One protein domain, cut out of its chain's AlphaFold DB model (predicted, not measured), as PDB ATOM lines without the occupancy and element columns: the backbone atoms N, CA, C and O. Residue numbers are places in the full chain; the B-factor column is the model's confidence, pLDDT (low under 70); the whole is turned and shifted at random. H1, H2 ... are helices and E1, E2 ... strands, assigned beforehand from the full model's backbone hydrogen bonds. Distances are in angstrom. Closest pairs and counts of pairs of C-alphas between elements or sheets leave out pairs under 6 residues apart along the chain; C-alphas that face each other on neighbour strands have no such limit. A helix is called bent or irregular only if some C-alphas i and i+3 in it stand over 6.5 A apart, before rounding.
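AT A GLANCE: This is residues 4 to 125 of the 125 residues of an uncharacterized protein of Acidimicrobiia bacterium (UniProt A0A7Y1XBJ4). A strongly curled sheet of five strands, E2, E6, E3, E4 and E5, wraps round like a small barrel that is nearly closed, its edge strands E2 and E5 coming together at the seam. Two smaller parts reach away from it separately: a three-stranded sheet of E1, E7 and E8, made from both ends of the printed part, and an arm with the helices H1 and H2, on the excursion between E4 and E5. The printed part has 122 residues, with two named helices and eight named strands in the order E1, E2, E3, E4, H1, H2, E5, E6, E7, E8; the class is mixed, helices and strands, and under half of the residues are in named elements. Both sheets are antiparallel, in the orders E2, E6, E3, E4, E5 and E1, E7, E8. The whole is only just compact, close to loose, with a radius of gyration of the C-alphas of 16.1 A and spans of 40 by 39 by 23 A.

HOW THE PARTS SIT: E1, residues 14 to 16, is an edge strand and is antiparallel to E7, residues 113 to 115, at 153 degrees, with N 16 and O 113 2.8 A apart. E7 and E8, residues 122 to 124, form a hairpin, with N 123 and O 114 at 2.8 A. After a tight link from E1 comes E2, residues 22 to 24, an edge strand of the five-stranded sheet; it is antiparallel to E6, residues 102 to 107, with N 106 and O 23 at 2.8 A. E3, residues 36 to 46, bends by 87 degrees at residue 42, and its pairing is staggered. Its residues 36 to 40 pair with E6, where N 103 and O 39 are 2.8 A apart, and its residues 41 to 46 pair with E4, residues 50 to 57, where N 45 and O 52 are 2.8 A apart. E3 and E4 form a hairpin. E4 is antiparallel to E5, residues 85 to 92, at 154 degrees, with N 53 and O 89 at 2.9 A. This is a folded sheet, one sheet bent back on itself into two leaves: E2 and E6 face E4 and E5, with E3 as the hinge. The closest C-alphas of E2 and E5 are those of Phe 22 and Ala 89, 5.7 A apart. H1, residues 65 to 73, and H2, residues 78 to 81, are close but not clearly touching, the C-alphas of Glu 68 and Pro 78 being the closest at 6.6 A; neither helix is on either sheet. Every O i to N i+4 pair of H1 is within hydrogen-bond range, and H2 is too short for such a pair.

IN THESE COORDINATES: E1 begins at C-alpha 14, (21.280, -17.504, 16.749), and spans 6.5 A; E2 spans 6.8 A. E3, the longest strand by residues, spans 23.0 A, and E4 spans 21.9 A. H1 spans 12.4 A from C-alpha 65 at (8.352, -12.312, 15.372), and H2 spans 5.8 A. E5 spans 23.0 A, E6 15.9 A and E7 6.8 A. E8 spans 5.8 A and ends at C-alpha 124, (23.263, -26.130, 10.947).

THE WHOLE: The two C-alphas farthest apart are those of Gly 29 and Gly 75, 47.9 A. The first and last printed C-alphas, of Lys 4 and Gly 125, are 11.1 A apart. The printed part has no cut and ends at the chain's last residue. The link from E2 to E3, 11 residues, is long. The mean pLDDT of the printed part is 91.0, and residue 31 is under 70.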
ATOM      1  N   LYS A   4      27.982 -24.469   5.102       83.00
ATOM      2  CA  LYS A   4      27.127 -23.292   5.295       83.00
ATOM      3  C   LYS A   4      27.519 -22.465   6.516       83.00
ATOM      4  O   LYS A   4      27.521 -21.249   6.418       83.00
ATOM      5  N   LEU A   5      27.894 -23.104   7.627       83.62
ATOM      6  CA  LEU A   5      28.277 -22.400   8.857       83.62
ATOM      7  C   LEU A   5      29.588 -21.618   8.679       83.62
ATOM      8  O   LEU A   5      29.756 -20.563   9.276       83.62
ATOM      9  N   ALA A   6      30.489 -22.096   7.814       87.69
ATOM     10  CA  ALA A   6      31.736 -21.396   7.508       87.69
ATOM     11  C   ALA A   6      31.509 -20.007   6.879       87.69
ATOM     12  O   ALA A   6      32.346 -19.127   7.056       87.69
ATOM     13  N   ASN A   7      30.375 -19.794   6.200       90.56
ATOM     14  CA  ASN A   7      30.026 -18.496   5.620       90.56
ATOM     15  C   ASN A   7      29.667 -17.442   6.680       90.56
ATOM     16  O   ASN A   7      29.707 -16.261   6.366       90.56
ATOM     17  N   TYR A   8      29.370 -17.867   7.913       90.25
ATOM     18  CA  TYR A   8      29.010 -16.994   9.037       90.25
ATOM     19  C   TYR A   8      30.191 -16.731   9.983       90.25
ATOM     20  O   TYR A   8      30.017 -16.257  11.105       90.25
ATOM     21  N   ALA A   9      31.421 -17.057   9.573       90.06
ATOM     22  CA  ALA A   9      32.600 -16.807  10.394       90.06
ATOM     23  C   ALA A   9      32.764 -15.301  10.678       90.06
ATOM     24  O   ALA A   9      32.919 -14.501   9.758       90.06
ATOM     25  N   GLY A  10      32.756 -14.927  11.962       91.19
ATOM     26  CA  GLY A  10      32.837 -13.529  12.403       91.19
ATOM     27  C   GLY A  10      31.509 -12.765  12.361       91.19
ATOM     28  O   GLY A  10      31.513 -11.564  12.617       91.19
ATOM     29  N   GLN A  11      30.397 -13.436  12.053       92.44
ATOM     30  CA  GLN A  11      29.049 -12.871  12.099       92.44
ATOM     31  C   GLN A  11      28.297 -13.366  13.337       92.44
ATOM     32  O   GLN A  11      28.601 -14.430  13.882       92.44
ATOM     33  N   GLU A  12      27.309 -12.589  13.780       90.38
ATOM     34  CA  GLU A  12      26.371 -13.037  14.807       90.38
ATOM     35  C   GLU A  12      25.414 -14.081  14.222       90.38
ATOM     36  O   GLU A  12      24.967 -13.977  13.081       90.38
ATOM     37  N   VAL A  13      25.119 -15.108  15.014       92.81
ATOM     38  CA  VAL A  13      24.182 -16.180  14.672       92.81
ATOM     39  C   VAL A  13      23.335 -16.505  15.892       92.81
ATOM     40  O   VAL A  13      23.798 -16.382  17.027       92.81
ATOM     41  N   ILE A  14      22.114 -16.982  15.667       92.69
ATOM     42  CA  ILE A  14      21.280 -17.504  16.749       92.69
ATOM     43  C   ILE A  14      21.721 -18.939  17.036       92.69
ATOM     44  O   ILE A  14      21.749 -19.782  16.138       92.69
ATOM     45  N   MET A  15      22.044 -19.233  18.296       92.88
ATOM     46  CA  MET A  15      22.381 -20.581  18.751       92.88
ATOM     47  C   MET A  15      21.212 -21.183  19.532       92.88
ATOM     48  O   MET A  15      20.825 -20.683  20.584       92.88
ATOM     49  N   GLY A  16      20.676 -22.294  19.035       93.06
ATOM     50  CA  GLY A  16      19.691 -23.108  19.734       93.06
ATOM     51  C   GLY A  16      20.358 -24.265  20.472       93.06
ATOM     52  O   GLY A  16      21.030 -25.098  19.856       93.06
ATOM     53  N   ILE A  17      20.127 -24.351  21.784       94.56
ATOM     54  CA  ILE A  17      20.633 -25.429  22.642       94.56
ATOM     55  C   ILE A  17      19.454 -26.079  23.368       94.56
ATOM     56  O   ILE A  17      18.677 -25.407  24.040       94.56
ATOM     57  N   ARG A  18      19.296 -27.400  23.236       95.94
ATOM     58  CA  ARG A  18      18.289 -28.148  24.007       95.94
ATOM     59  C   ARG A  18      18.741 -28.274  25.468       95.94
ATOM     60  O   ARG A  18      19.924 -28.523  25.688       95.94
ATOM     61  N   PRO A  19      17.826 -28.273  26.457       96.38
ATOM     62  CA  PRO A  19      18.188 -28.535  27.855       96.38
ATOM     63  C   PRO A  19      18.961 -29.847  28.065       96.38
ATOM     64  O   PRO A  19      19.830 -29.928  28.924       96.38
ATOM     65  N   SER A  20      18.682 -30.867  27.247       95.38
ATOM     66  CA  SER A  20      19.354 -32.175  27.256       95.38
ATOM     67  C   SER A  20      20.724 -32.210  26.560       95.38
ATOM     68  O   SER A  20      21.339 -33.275  26.469       95.38
ATOM     69  N   ALA A  21      21.182 -31.084  26.009       95.06
ATOM     70  CA  ALA A  21      22.537 -30.927  25.487       95.06
ATOM     71  C   ALA A  21      23.523 -30.439  26.560       95.06
ATOM     72  O   ALA A  21      24.720 -30.379  26.289       95.06
ATOM     73  N   PHE A  22      23.031 -30.113  27.756       94.56
ATOM     74  CA  PHE A  22      23.857 -29.834  28.918       94.56
ATOM     75  C   PHE A  22      24.055 -31.104  29.743       94.56
ATOM     76  O   PHE A  22      23.142 -31.917  29.870       94.56
ATOM     77  N   GLU A  23      25.244 -31.241  30.312       92.44
ATOM     78  CA  GLU A  23      25.588 -32.258  31.299       92.44
ATOM     79  C   GLU A  23      26.357 -31.585  32.438       92.44
ATOM     80  O   GLU A  23      27.133 -30.657  32.198       92.44
ATOM     81  N   ASP A  24      26.159 -32.023  33.679       92.62
ATOM     82  CA  ASP A  24      26.949 -31.492  34.791       92.62
ATOM     83  C   ASP A  24      28.408 -31.963  34.676       92.62
ATOM     84  O   ASP A  24      28.687 -33.124  34.367       92.62
ATOM     85  N   ALA A  25      29.358 -31.069  34.952       90.62
ATOM     86  CA  ALA A  25      30.784 -31.373  34.899       90.62
ATOM     87  C   ALA A  25      31.201 -32.576  35.774       90.62
ATOM     88  O   ALA A  25      32.146 -33.285  35.438       90.62
ATOM     89  N   ARG A  26      30.476 -32.852  36.866       88.25
ATOM     90  CA  ARG A  26      30.673 -34.013  37.753       88.25
ATOM     91  C   ARG A  26      30.296 -35.341  37.094       88.25
ATOM     92  O   ARG A  26      30.784 -36.382  37.525       88.25
ATOM     93  N   MET A  27      29.434 -35.309  36.077       87.56
ATOM     94  CA  MET A  27      28.930 -36.497  35.381       87.56
ATOM     95  C   MET A  27      29.774 -36.869  34.160       87.56
ATOM     96  O   MET A  27      29.689 -37.994  33.665       87.56
ATOM     97  N   VAL A  28      30.627 -35.960  33.678       84.75
ATOM     98  CA  VAL A  28      31.563 -36.248  32.587       84.75
ATOM     99  C   VAL A  28      32.910 -36.727  33.132       84.75
ATOM    100  O   VAL A  28      33.502 -36.125  34.019       84.75
ATOM    101  N   GLY A  29      33.441 -37.815  32.568       74.50
ATOM    102  CA  GLY A  29      34.735 -38.379  32.988       74.50
ATOM    103  C   GLY A  29      35.957 -37.513  32.641       74.50
ATOM    104  O   GLY A  29      37.040 -37.736  33.175       74.50
ATOM    105  N   SER A  30      35.796 -36.532  31.751       72.50
ATOM    106  CA  SER A  30      36.811 -35.530  31.423       72.50
ATOM    107  C   SER A  30      36.121 -34.252  30.951       72.50
ATOM    108  O   SER A  30      35.393 -34.301  29.957       72.50
ATOM    109  N   GLU A  31      36.358 -33.127  31.630       67.81
ATOM    110  CA  GLU A  31      35.884 -31.811  31.190       67.81
ATOM    111  C   GLU A  31      36.590 -31.436  29.875       67.81
ATOM    112  O   GLU A  31      37.814 -31.276  29.859       67.81
ATOM    113  N   PRO A  32      35.872 -31.323  28.748       71.88
ATOM    114  CA  PRO A  32      36.515 -30.965  27.500       71.88
ATOM    115  C   PRO A  32      36.782 -29.458  27.444       71.88
ATOM    116  O   PRO A  32      35.865 -28.657  27.642       71.88
ATOM    117  N   GLU A  33      38.015 -29.070  27.109       76.69
ATOM    118  CA  GLU A  33      38.386 -27.659  26.964       76.69
ATOM    119  C   GLU A  33      37.467 -26.925  25.969       76.69
ATOM    120  O   GLU A  33      37.128 -27.439  24.896       76.69
ATOM    121  N   GLY A  34      37.057 -25.709  26.342       82.12
ATOM    122  CA  GLY A  34      36.299 -24.795  25.483       82.12
ATOM    123  C   GLY A  34      34.810 -25.112  25.309       82.12
ATOM    124  O   GLY A  34      34.173 -24.513  24.447       82.12
ATOM    125  N   ARG A  35      34.239 -26.044  26.086       89.44
ATOM    126  CA  ARG A  35      32.819 -26.451  25.978       89.44
ATOM    127  C   ARG A  35      32.064 -26.390  27.303       89.44
ATOM    128  O   ARG A  35      31.121 -27.146  27.512       89.44
ATOM    129  N   THR A  36      32.485 -25.507  28.201       91.38
ATOM    130  CA  THR A  36      31.913 -25.370  29.544       91.38
ATOM    131  C   THR A  36      31.347 -23.977  29.770       91.38
ATOM    132  O   THR A  36      31.991 -22.990  29.418       91.38
ATOM    133  N   VAL A  37      30.196 -23.896  30.429       91.62
ATOM    134  CA  VAL A  37      29.607 -22.654  30.934       91.62
ATOM    135  C   VAL A  37      29.411 -22.765  32.445       91.62
ATOM    136  O   VAL A  37      29.102 -23.838  32.961       91.62
ATOM    137  N   SER A  38      29.657 -21.675  33.167       93.12
ATOM    138  CA  SER A  38      29.343 -21.572  34.595       93.12
ATOM    139  C   SER A  38      28.130 -20.673  34.760       93.12
ATOM    140  O   SER A  38      28.107 -19.589  34.178       93.12
ATOM    141  N   ALA A  39      27.143 -21.124  35.523       93.31
ATOM    142  CA  ALA A  39      25.909 -20.386  35.748       93.31
ATOM    143  C   ALA A  39      25.449 -20.536  37.198       93.31
ATOM    144  O   ALA A  39      25.517 -21.627  37.765       93.31
ATOM    145  N   GLU A  40      25.004 -19.434  37.792       96.69
ATOM    146  CA  GLU A  40      24.322 -19.452  39.083       96.69
ATOM    147  C   GLU A  40      22.885 -19.926  38.868       96.69
ATOM    148  O   GLU A  40      22.202 -19.467  37.952       96.69
ATOM    149  N   VAL A  41      22.457 -20.898  39.666       97.19
ATOM    150  CA  VAL A  41      21.137 -21.509  39.525       97.19
ATOM    151  C   VAL A  41      20.099 -20.672  40.257       97.19
ATOM    152  O   VAL A  41      20.172 -20.511  41.472       97.19
ATOM    153  N   ASP A  42      19.077 -20.216  39.543       97.19
ATOM    154  CA  ASP A  42      17.971 -19.467  40.135       97.19
ATOM    155  C   ASP A  42      16.978 -20.414  40.812       97.19
ATOM    156  O   ASP A  42      16.592 -20.222  41.965       97.19
ATOM    157  N   VAL A  43      16.565 -21.463  40.097       97.12
ATOM    158  CA  VAL A  43      15.538 -22.415  40.538       97.12
ATOM    159  C   VAL A  43      15.906 -23.819  40.075       97.12
ATOM    160  O   VAL A  43      16.394 -24.012  38.962       97.12
ATOM    161  N   VAL A  44      15.633 -24.808  40.928       96.50
ATOM    162  CA  VAL A  44      15.737 -26.231  40.589       96.50
ATOM    163  C   VAL A  44      14.355 -26.868  40.675       96.50
ATOM    164  O   VAL A  44      13.729 -26.867  41.735       96.50
ATOM    165  N   GLU A  45      13.903 -27.456  39.574       96.00
ATOM    166  CA  GLU A  45      12.679 -28.250  39.498       96.00
ATOM    167  C   GLU A  45      13.031 -29.740  39.539       96.00
ATOM    168  O   GLU A  45      13.671 -30.262  38.629       96.00
ATOM    169  N   VAL A  46      12.629 -30.447  40.597       94.44
ATOM    170  CA  VAL A  46      12.922 -31.880  40.764       94.44
ATOM    171  C   VAL A  46      11.730 -32.712  40.305       94.44
ATOM    172  O   VAL A  46      10.651 -32.625  40.888       94.44
ATOM    173  N   LEU A  47      11.935 -33.570  39.302       92.62
ATOM    174  CA  LEU A  47      10.892 -34.418  38.704       92.62
ATOM    175  C   LEU A  47      11.091 -35.916  38.999       92.62
ATOM    176  O   LEU A  47      10.532 -36.788  38.333       92.62
ATOM    177  N   GLY A  48      11.896 -36.235  40.013       87.69
ATOM    178  CA  GLY A  48      12.147 -37.596  40.485       87.69
ATOM    179  C   GLY A  48      13.385 -38.237  39.859       87.69
ATOM    180  O   GLY A  48      14.346 -38.489  40.578       87.69
ATOM    181  N   TYR A  49      13.375 -38.504  38.548       89.75
ATOM    182  CA  TYR A  49      14.507 -39.149  37.844       89.75
ATOM    183  C   TYR A  49      15.468 -38.154  37.175       89.75
ATOM    184  O   TYR A  49      16.573 -38.514  36.775       89.75
ATOM    185  N   GLU A  50      15.038 -36.905  37.049       92.88
ATOM    186  CA  GLU A  50      15.823 -35.795  36.530       92.88
ATOM    187  C   GLU A  50      15.400 -34.508  37.233       92.88
ATOM    188  O   GLU A  50      14.335 -34.438  37.866       92.88
ATOM    189  N   SER A  51      16.243 -33.493  37.120       94.50
ATOM    190  CA  SER A  51      15.921 -32.136  37.541       94.50
ATOM    191  C   SER A  51      16.180 -31.144  36.414       94.50
ATOM    192  O   SER A  51      16.995 -31.383  35.521       94.50
ATOM    193  N   PHE A  52      15.465 -30.025  36.444       96.69
ATOM    194  CA  PHE A  52      15.709 -28.887  35.572       96.69
ATOM    195  C   PHE A  52      16.269 -27.735  36.396       96.69
ATOM    196  O   PHE A  52      15.659 -27.307  37.373       96.69
ATOM    197  N   ALA A  53      17.447 -27.252  36.016       96.81
ATOM    198  CA  ALA A  53      18.032 -26.046  36.576       96.81
ATOM    199  C   ALA A  53      17.730 -24.871  35.647       96.81
ATOM    200  O   ALA A  53      18.088 -24.902  34.466       96.81
ATOM    201  N   HIS A  54      17.093 -23.845  36.197       97.44
ATOM    202  CA  HIS A  54      16.845 -22.570  35.541       97.44
ATOM    203  C   HIS A  54      17.922 -21.582  35.965       97.44
ATOM    204  O   HIS A  54      18.239 -21.480  37.150       97.44
ATOM    205  N   TYR A  55      18.502 -20.898  34.988       96.19
ATOM    206  CA  TYR A  55      19.572 -19.932  35.196       96.19
ATOM    207  C   TYR A  55      19.530 -18.862  34.108       96.19
ATOM    208  O   TYR A  55      18.873 -19.026  33.076       96.19
ATOM    209  N   HIS A  56      20.282 -17.786  34.306       95.06
ATOM    210  CA  HIS A  56      20.436 -16.733  33.312       95.06
ATOM    211  C   HIS A  56      21.867 -16.663  32.782       95.06
ATOM    212  O   HIS A  56      22.838 -16.852  33.515       95.06
ATOM    213  N   LEU A  57      21.998 -16.350  31.494       92.56
ATOM    214  CA  LEU A  57      23.266 -15.964  30.884       92.56
ATOM    215  C   LEU A  57      23.260 -14.463  30.574       92.56
ATOM    216  O   LEU A  57      22.230 -13.957  30.125       92.56
ATOM    217  N   PRO A  58      24.396 -13.759  30.749       91.31
ATOM    218  CA  PRO A  58      24.524 -12.330  30.462       91.31
ATOM    219  C   PRO A  58      24.636 -12.079  28.951       91.31
ATOM    220  O   PRO A  58      25.666 -11.641  28.440       91.31
ATOM    221  N   THR A  59      23.586 -12.437  28.221       90.19
ATOM    222  CA  THR A  59      23.448 -12.254  26.779       90.19
ATOM    223  C   THR A  59      22.027 -11.841  26.455       90.19
ATOM    224  O   THR A  59      21.073 -12.345  27.054       90.19
ATOM    225  N   ARG A  60      21.887 -10.957  25.470       89.94
ATOM    226  CA  ARG A  60      20.586 -10.437  25.063       89.94
ATOM    227  C   ARG A  60      19.699 -11.557  24.512       89.94
ATOM    228  O   ARG A  60      20.189 -12.347  23.701       89.94
ATOM    229  N   PRO A  61      18.423 -11.615  24.926       90.50
ATOM    230  CA  PRO A  61      17.454 -12.541  24.364       90.50
ATOM    231  C   PRO A  61      17.286 -12.341  22.860       90.50
ATOM    232  O   PRO A  61      17.279 -11.216  22.359       90.50
ATOM    233  N   VAL A  62      17.127 -13.448  22.140       90.00
ATOM    234  CA  VAL A  62      16.769 -13.421  20.721       90.00
ATOM    235  C   VAL A  62      15.292 -13.069  20.617       90.00
ATOM    236  O   VAL A  62      14.448 -13.787  21.151       90.00
ATOM    237  N   ILE A  63      14.991 -11.972  19.931       87.25
ATOM    238  CA  ILE A  63      13.623 -11.524  19.682       87.25
ATOM    239  C   ILE A  63      13.221 -12.032  18.299       87.25
ATOM    240  O   ILE A  63      13.799 -11.635  17.291       87.25
ATOM    241  N   THR A  64      12.260 -12.949  18.262       86.31
ATOM    242  CA  THR A  64      11.654 -13.441  17.021       86.31
ATOM    243  C   THR A  64      10.265 -12.824  16.837       86.31
ATOM    244  O   THR A  64       9.658 -12.425  17.834       86.31
ATOM    245  N   PRO A  65       9.716 -12.795  15.607       87.25
ATOM    246  CA  PRO A  65       8.352 -12.312  15.372       87.25
ATOM    247  C   PRO A  65       7.309 -12.991  16.272       87.25
ATOM    248  O   PRO A  65       6.433 -12.324  16.811       87.25
ATOM    249  N   ASP A  66       7.461 -14.297  16.514       86.62
ATOM    250  CA  ASP A  66       6.583 -15.060  17.409       86.62
ATOM    251  C   ASP A  66       6.649 -14.551  18.865       86.62
ATOM    252  O   ASP A  66       5.634 -14.491  19.555       86.62
ATOM    253  N   ILE A  67       7.838 -14.174  19.357       87.56
ATOM    254  CA  ILE A  67       8.007 -13.602  20.704       87.56
ATOM    255  C   ILE A  67       7.399 -12.199  20.768       87.56
ATOM    256  O   ILE A  67       6.747 -11.866  21.755       87.56
ATOM    257  N   GLU A  68       7.589 -11.383  19.730       90.25
ATOM    258  CA  GLU A  68       6.986 -10.048  19.653       90.25
ATOM    259  C   GLU A  68       5.457 -10.119  19.682       90.25
ATOM    260  O   GLU A  68       4.829  -9.355  20.413       90.25
ATOM    261  N   GLU A  69       4.861 -11.063  18.949       91.94
ATOM    262  CA  GLU A  69       3.413 -11.295  18.947       91.94
ATOM    263  C   GLU A  69       2.909 -11.705  20.340       91.94
ATOM    264  O   GLU A  69       1.983 -11.088  20.870       91.94
ATOM    265  N   LEU A  70       3.576 -12.668  20.992       91.75
ATOM    266  CA  LEU A  70       3.232 -13.102  22.354       91.75
ATOM    267  C   LEU A  70       3.314 -11.961  23.384       91.75
ATOM    268  O   LEU A  70       2.480 -11.865  24.290       91.75
ATOM    269  N   LEU A  71       4.320 -11.092  23.272       92.62
ATOM    270  CA  LEU A  71       4.461  -9.932  24.153       92.62
ATOM    271  C   LEU A  71       3.381  -8.883  23.868       92.62
ATOM    272  O   LEU A  71       2.770  -8.369  24.807       92.62
ATOM    273  N   ALA A  72       3.074  -8.620  22.596       92.31
ATOM    274  CA  ALA A  72       2.023  -7.686  22.205       92.31
ATOM    275  C   ALA A  72       0.636  -8.121  22.713       92.31
ATOM    276  O   ALA A  72      -0.115  -7.278  23.210       92.31
ATOM    277  N   ASP A  73       0.329  -9.423  22.691       94.62
ATOM    278  CA  ASP A  73      -0.915  -9.997  23.230       94.62
ATOM    279  C   ASP A  73      -1.098  -9.735  24.733       94.62
ATOM    280  O   ASP A  73      -2.221  -9.625  25.236       94.62
ATOM    281  N   THR A  74       0.009  -9.590  25.462       92.94
ATOM    282  CA  THR A  74       0.021  -9.253  26.894       92.94
ATOM    283  C   THR A  74       0.242  -7.759  27.159       92.94
ATOM    284  O   THR A  74       0.297  -7.335  28.316       92.94
ATOM    285  N   GLY A  75       0.318  -6.939  26.104       91.81
ATOM    286  CA  GLY A  75       0.564  -5.498  26.181       91.81
ATOM    287  C   GLY A  75       1.979  -5.137  26.641       91.81
ATOM    288  O   GLY A  75       2.181  -4.052  27.191       91.81
ATOM    289  N   GLN A  76       2.941  -6.045  26.475       92.94
ATOM    290  CA  GLN A  76       4.336  -5.862  26.862       92.94
ATOM    291  C   GLN A  76       5.209  -5.508  25.653       92.94
ATOM    292  O   GLN A  76       4.930  -5.892  24.522       92.94
ATOM    293  N   ASP A  77       6.283  -4.767  25.913       89.88
ATOM    294  CA  ASP A  77       7.310  -4.422  24.928       89.88
ATOM    295  C   ASP A  77       8.524  -5.356  25.091       89.88
ATOM    296  O   ASP A  77       8.832  -5.716  26.229       89.88
ATOM    297  N   PRO A  78       9.263  -5.722  24.023       87.31
ATOM    298  CA  PRO A  78      10.444  -6.588  24.122       87.31
ATOM    299  C   PRO A  78      11.510  -6.147  25.133       87.31
ATOM    300  O   PRO A  78      12.256  -6.988  25.634       87.31
ATOM    301  N   SER A  79      11.558  -4.864  25.507       87.44
ATOM    302  CA  SER A  79      12.427  -4.366  26.582       87.44
ATOM    303  C   SER A  79      12.224  -5.056  27.936       87.44
ATOM    304  O   SER A  79      13.151  -5.065  28.746       87.44
ATOM    305  N   VAL A  80      11.066  -5.685  28.188       89.25
ATOM    306  CA  VAL A  80      10.819  -6.445  29.430       89.25
ATOM    307  C   VAL A  80      11.698  -7.687  29.563       89.25
ATOM    308  O   VAL A  80      11.886  -8.175  30.674       89.25
ATOM    309  N   LEU A  81      12.249  -8.192  28.454       87.38
ATOM    310  CA  LEU A  81      13.129  -9.363  28.454       87.38
ATOM    311  C   LEU A  81      14.521  -9.049  29.039       87.38
ATOM    312  O   LEU A  81      15.235  -9.961  29.449       87.38
ATOM    313  N   GLY A  82      14.895  -7.767  29.126       89.75
ATOM    314  CA  GLY A  82      16.166  -7.324  29.697       89.75
ATOM    315  C   GLY A  82      17.400  -7.748  28.890       89.75
ATOM    316  O   GLY A  82      17.331  -8.028  27.696       89.75
ATOM    317  N   ASP A  83      18.557  -7.772  29.560       91.81
ATOM    318  CA  ASP A  83      19.865  -8.086  28.954       91.81
ATOM    319  C   ASP A  83      20.338  -9.527  29.212       91.81
ATOM    320  O   ASP A  83      21.437  -9.901  28.799       91.81
ATOM    321  N   ASN A  84      19.525 -10.333  29.900       92.12
ATOM    322  CA  ASN A  84      19.876 -11.687  30.304       92.12
ATOM    323  C   ASN A  84      18.944 -12.705  29.647       92.12
ATOM    324  O   ASN A  84      17.724 -12.586  29.715       92.12
ATOM    325  N   THR A  85      19.517 -13.756  29.074       93.38
ATOM    326  CA  THR A  85      18.753 -14.842  28.460       93.38
ATOM    327  C   THR A  85      18.481 -15.914  29.499       93.38
ATOM    328  O   THR A  85      19.418 -16.456  30.090       93.38
ATOM    329  N   SER A  86      17.201 -16.223  29.705       93.50
ATOM    330  CA  SER A  86      16.776 -17.350  30.532       93.50
ATOM    331  C   SER A  86      17.098 -18.667  29.829       93.50
ATOM    332  O   SER A  86      16.818 -18.845  28.642       93.50
ATOM    333  N   MET A  87      17.706 -19.582  30.569       95.56
ATOM    334  CA  MET A  87      18.184 -20.870  30.095       95.56
ATOM    335  C   MET A  87      17.714 -21.975  31.036       95.56
ATOM    336  O   MET A  87      17.542 -21.773  32.239       95.56
ATOM    337  N   THR A  88      17.580 -23.178  30.483       96.94
ATOM    338  CA  THR A  88      17.248 -24.377  31.252       96.94
ATOM    339  C   THR A  88      18.233 -25.488  30.912       96.94
ATOM    340  O   THR A  88      18.435 -25.804  29.738       96.94
ATOM    341  N   ALA A  89      18.813 -26.121  31.929       96.75
ATOM    342  CA  ALA A  89      19.601 -27.342  31.790       96.75
ATOM    343  C   ALA A  89      18.871 -28.513  32.439       96.75
ATOM    344  O   ALA A  89      18.319 -28.386  33.529       96.75
ATOM    345  N   ARG A  90      18.884 -29.662  31.765       95.94
ATOM    346  CA  ARG A  90      18.379 -30.922  32.308       95.94
ATOM    347  C   ARG A  90      19.534 -31.668  32.965       95.94
ATOM    348  O   ARG A  90      20.566 -31.849  32.326       95.94
ATOM    349  N   LEU A  91      19.352 -32.122  34.196       94.88
ATOM    350  CA  LEU A  91      20.391 -32.751  35.009       94.88
ATOM    351  C   LEU A  91      19.961 -34.153  35.447       94.88
ATOM    352  O   LEU A  91      18.776 -34.413  35.672       94.88
ATOM    353  N   SER A  92      20.934 -35.059  35.579       92.19
ATOM    354  CA  SER A  92      20.710 -36.368  36.203       92.19
ATOM    355  C   SER A  92      20.275 -36.202  37.663       92.19
ATOM    356  O   SER A  92      20.745 -35.295  38.351       92.19
ATOM    357  N   SER A  93      19.443 -37.116  38.173       89.62
ATOM    358  CA  SER A  93      19.070 -37.167  39.595       89.62
ATOM    359  C   SER A  93      20.266 -37.292  40.544       89.62
ATOM    360  O   SER A  93      20.153 -36.946  41.717       89.62
ATOM    361  N   ASP A  94      21.402 -37.789  40.051       89.75
ATOM    362  CA  ASP A  94      22.630 -37.962  40.837       89.75
ATOM    363  C   ASP A  94      23.377 -36.646  41.095       89.75
ATOM    364  O   ASP A  94      24.350 -36.625  41.848       89.75
ATOM    365  N   VAL A  95      22.948 -35.549  40.465       91.56
ATOM    366  CA  VAL A  95      23.577 -34.233  40.573       91.56
ATOM    367  C   VAL A  95      22.946 -33.466  41.741       91.56
ATOM    368  O   VAL A  95      21.819 -32.982  41.611       91.56
ATOM    369  N   PRO A  96      23.641 -33.296  42.886       90.12
ATOM    370  CA  PRO A  96      23.131 -32.457  43.958       90.12
ATOM    371  C   PRO A  96      23.296 -30.992  43.547       90.12
ATOM    372  O   PRO A  96      24.421 -30.502  43.394       90.12
ATOM    373  N   VAL A  97      22.172 -30.316  43.329       93.50
ATOM    374  CA  VAL A  97      22.104 -28.896  42.978       93.50
ATOM    375  C   VAL A  97      20.906 -28.254  43.671       93.50
ATOM    376  O   VAL A  97      19.848 -28.870  43.812       93.50
ATOM    377  N   SER A  98      21.081 -27.025  44.131       94.69
ATOM    378  CA  SER A  98      20.063 -26.181  44.751       94.69
ATOM    379  C   SER A  98      20.104 -24.770  44.163       94.69
ATOM    380  O   SER A  98      21.058 -24.381  43.494       94.69
ATOM    381  N   SER A  99      19.048 -23.993  44.410       96.06
ATOM    382  CA  SER A  99      19.046 -22.555  44.113       96.06
ATOM    383  C   SER A  99      20.213 -21.859  44.833       96.06
ATOM    384  O   SER A  99      20.478 -22.151  46.002       96.06
ATOM    385  N   GLY A 100      20.911 -20.970  44.127       96.38
ATOM    386  CA  GLY A 100      22.124 -20.275  44.566       96.38
ATOM    387  C   GLY A 100      23.432 -21.036  44.320       96.38
ATOM    388  O   GLY A 100      24.507 -20.466  44.511       96.38
ATOM    389  N   ASP A 101      23.382 -22.302  43.891       96.31
ATOM    390  CA  ASP A 101      24.598 -23.046  43.565       96.31
ATOM    391  C   ASP A 101      25.210 -22.560  42.246       96.31
ATOM    392  O   ASP A 101      24.513 -22.242  41.279       96.31
ATOM    393  N   LEU A 102      26.544 -22.579  42.183       95.00
ATOM    394  CA  LEU A 102      27.277 -22.359  40.942       95.00
ATOM    395  C   LEU A 102      27.434 -23.684  40.191       95.00
ATOM    396  O   LEU A 102      28.232 -24.545  40.571       95.00
ATOM    397  N   LEU A 103      26.695 -23.826  39.097       93.44
ATOM    398  CA  LEU A 103      26.690 -25.018  38.265       93.44
ATOM    399  C   LEU A 103      27.718 -24.898  37.139       93.44
ATOM    400  O   LEU A 103      27.759 -23.897  36.420       93.44
ATOM    401  N   ARG A 104      28.534 -25.941  36.953       93.75
ATOM    402  CA  ARG A 104      29.408 -26.077  35.780       93.75
ATOM    403  C   ARG A 104      28.777 -27.040  34.789       93.75
ATOM    404  O   ARG A 104      28.706 -28.239  35.044       93.75
ATOM    405  N   LEU A 105      28.345 -26.501  33.658       94.00
ATOM    406  CA  LEU A 105      27.662 -27.236  32.606       94.00
ATOM    407  C   LEU A 105      28.597 -27.460  31.425       94.00
ATOM    408  O   LEU A 105      29.172 -26.517  30.883       94.00
ATOM    409  N   VAL A 106      28.715 -28.709  31.001       94.31
ATOM    410  CA  VAL A 106      29.398 -29.110  29.774       94.31
ATOM    411  C   VAL A 106      28.367 -29.181  28.656       94.31
ATOM    412  O   VAL A 106      27.288 -29.746  28.824       94.31
ATOM    413  N   ILE A 107      28.705 -28.606  27.507       93.50
ATOM    414  CA  ILE A 107      27.829 -28.523  26.343       93.50
ATOM    415  C   ILE A 107      28.217 -29.608  25.339       93.50
ATOM    416  O   ILE A 107      29.351 -29.668  24.846       93.50
ATOM    417  N   ASP A 108      27.248 -30.440  24.974       92.00
ATOM    418  CA  ASP A 108      27.345 -31.342  23.834       92.00
ATOM    419  C   ASP A 108      27.226 -30.540  22.529       92.00
ATOM    420  O   ASP A 108      26.142 -30.318  21.985       92.00
ATOM    421  N   THR A 109      28.375 -30.112  22.002       90.50
ATOM    422  CA  THR A 109      28.452 -29.296  20.781       90.50
ATOM    423  C   THR A 109      27.915 -29.997  19.533       90.50
ATOM    424  O   THR A 109      27.719 -29.347  18.508       90.50
ATOM    425  N   THR A 110      27.689 -31.315  19.583       90.00
ATOM    426  CA  THR A 110      27.100 -32.060  18.462       90.00
ATOM    427  C   THR A 110      25.592 -31.846  18.338       90.00
ATOM    428  O   THR A 110      25.042 -32.077  17.266       90.00
ATOM    429  N   LYS A 111      24.942 -31.353  19.402       92.06
ATOM    430  CA  LYS A 111      23.498 -31.074  19.478       92.06
ATOM    431  C   LYS A 111      23.152 -29.591  19.308       92.06
ATOM    432  O   LYS A 111      22.031 -29.182  19.611       92.06
ATOM    433  N   LEU A 112      24.116 -28.776  18.886       93.50
ATOM    434  CA  LEU A 112      23.898 -27.353  18.654       93.50
ATOM    435  C   LEU A 112      23.214 -27.129  17.314       93.50
ATOM    436  O   LEU A 112      23.657 -27.640  16.284       93.50
ATOM    437  N   HIS A 113      22.182 -26.293  17.341       93.88
ATOM    438  CA  HIS A 113      21.540 -25.775  16.145       93.88
ATOM    439  C   HIS A 113      21.905 -24.303  15.966       93.88
ATOM    440  O   HIS A 113      22.024 -23.565  16.941       93.88
ATOM    441  N   PHE A 114      22.083 -23.879  14.721       94.12
ATOM    442  CA  PHE A 114      22.428 -22.505  14.369       94.12
ATOM    443  C   PHE A 114      21.439 -21.978  13.345       94.12
ATOM    444  O   PHE A 114      21.099 -22.700  12.401       94.12
ATOM    445  N   PHE A 115      21.021 -20.732  13.517       93.06
ATOM    446  CA  PHE A 115      20.035 -20.064  12.676       93.06
ATOM    447  C   PHE A 115      20.535 -18.683  12.259       93.06
ATOM    448  O   PHE A 115      21.300 -18.042  12.986       93.06
ATOM    449  N   ASP A 116      20.121 -18.262  11.069       91.75
ATOM    450  CA  ASP A 116      20.370 -16.921  10.552       91.75
ATOM    451  C   ASP A 116      19.505 -15.911  11.333       91.75
ATOM    452  O   ASP A 116      18.299 -16.137  11.456       91.75
ATOM    453  N   PRO A 117      20.082 -14.835  11.898       88.44
ATOM    454  CA  PRO A 117      19.332 -13.863  12.692       88.44
ATOM    455  C   PRO A 117      18.373 -12.986  11.876       88.44
ATOM    456  O   PRO A 117      17.421 -12.457  12.441       88.44
ATOM    457  N   GLU A 118      18.599 -12.818  10.571       87.62
ATOM    458  CA  GLU A 118      17.735 -12.020   9.697       87.62
ATOM    459  C   GLU A 118      16.569 -12.852   9.157       87.62
ATOM    460  O   GLU A 118      15.433 -12.377   9.116       87.62
ATOM    461  N   THR A 119      16.831 -14.096   8.740       89.06
ATOM    462  CA  THR A 119      15.808 -14.933   8.086       89.06
ATOM    463  C   THR A 119      15.170 -15.975   8.999       89.06
ATOM    464  O   THR A 119      14.139 -16.541   8.638       89.06
ATOM    465  N   ASN A 120      15.757 -16.248  10.168       87.19
ATOM    466  CA  ASN A 120      15.448 -17.393  11.036       87.19
ATOM    467  C   ASN A 120      15.654 -18.771  10.374       87.19
ATOM    468  O   ASN A 120      15.261 -19.802  10.931       87.19
ATOM    469  N   ASP A 121      16.308 -18.838   9.208       90.19
ATOM    470  CA  ASP A 121      16.584 -20.108   8.543       90.19
ATOM    471  C   ASP A 121      17.639 -20.914   9.297       90.19
ATOM    472  O   ASP A 121      18.661 -20.404   9.760       90.19
ATOM    473  N   ARG A 122      17.445 -22.235   9.348       91.94
ATOM    474  CA  ARG A 122      18.434 -23.142   9.936       91.94
ATOM    475  C   ARG A 122      19.700 -23.213   9.073       91.94
ATOM    476  O   ARG A 122      19.680 -23.719   7.947       91.94
ATOM    477  N   ILE A 123      20.831 -22.827   9.659       92.06
ATOM    478  CA  ILE A 123      22.180 -22.925   9.084       92.06
ATOM    479  C   ILE A 123      22.757 -24.333   9.295       92.06
ATOM    480  O   ILE A 123      23.300 -24.937   8.362       92.06
ATOM    481  N   TYR A 124      22.667 -24.854  10.526       87.44
ATOM    482  CA  TYR A 124      23.263 -26.130  10.947       87.44
ATOM    483  C   TYR A 124      22.529 -26.745  12.152       87.44
ATOM    484  O   TYR A 124      21.825 -26.037  12.867       87.44
ATOM    485  N   GLY A 125      22.724 -28.051  12.371       74.75
ATOM    486  CA  GLY A 125      22.216 -28.822  13.514       74.75
ATOM    487  C   GLY A 125      21.137 -29.815  13.143       74.75
ATOM    488  O   GLY A 125      20.171 -29.385  12.479       74.75
TER     489      GLY A 125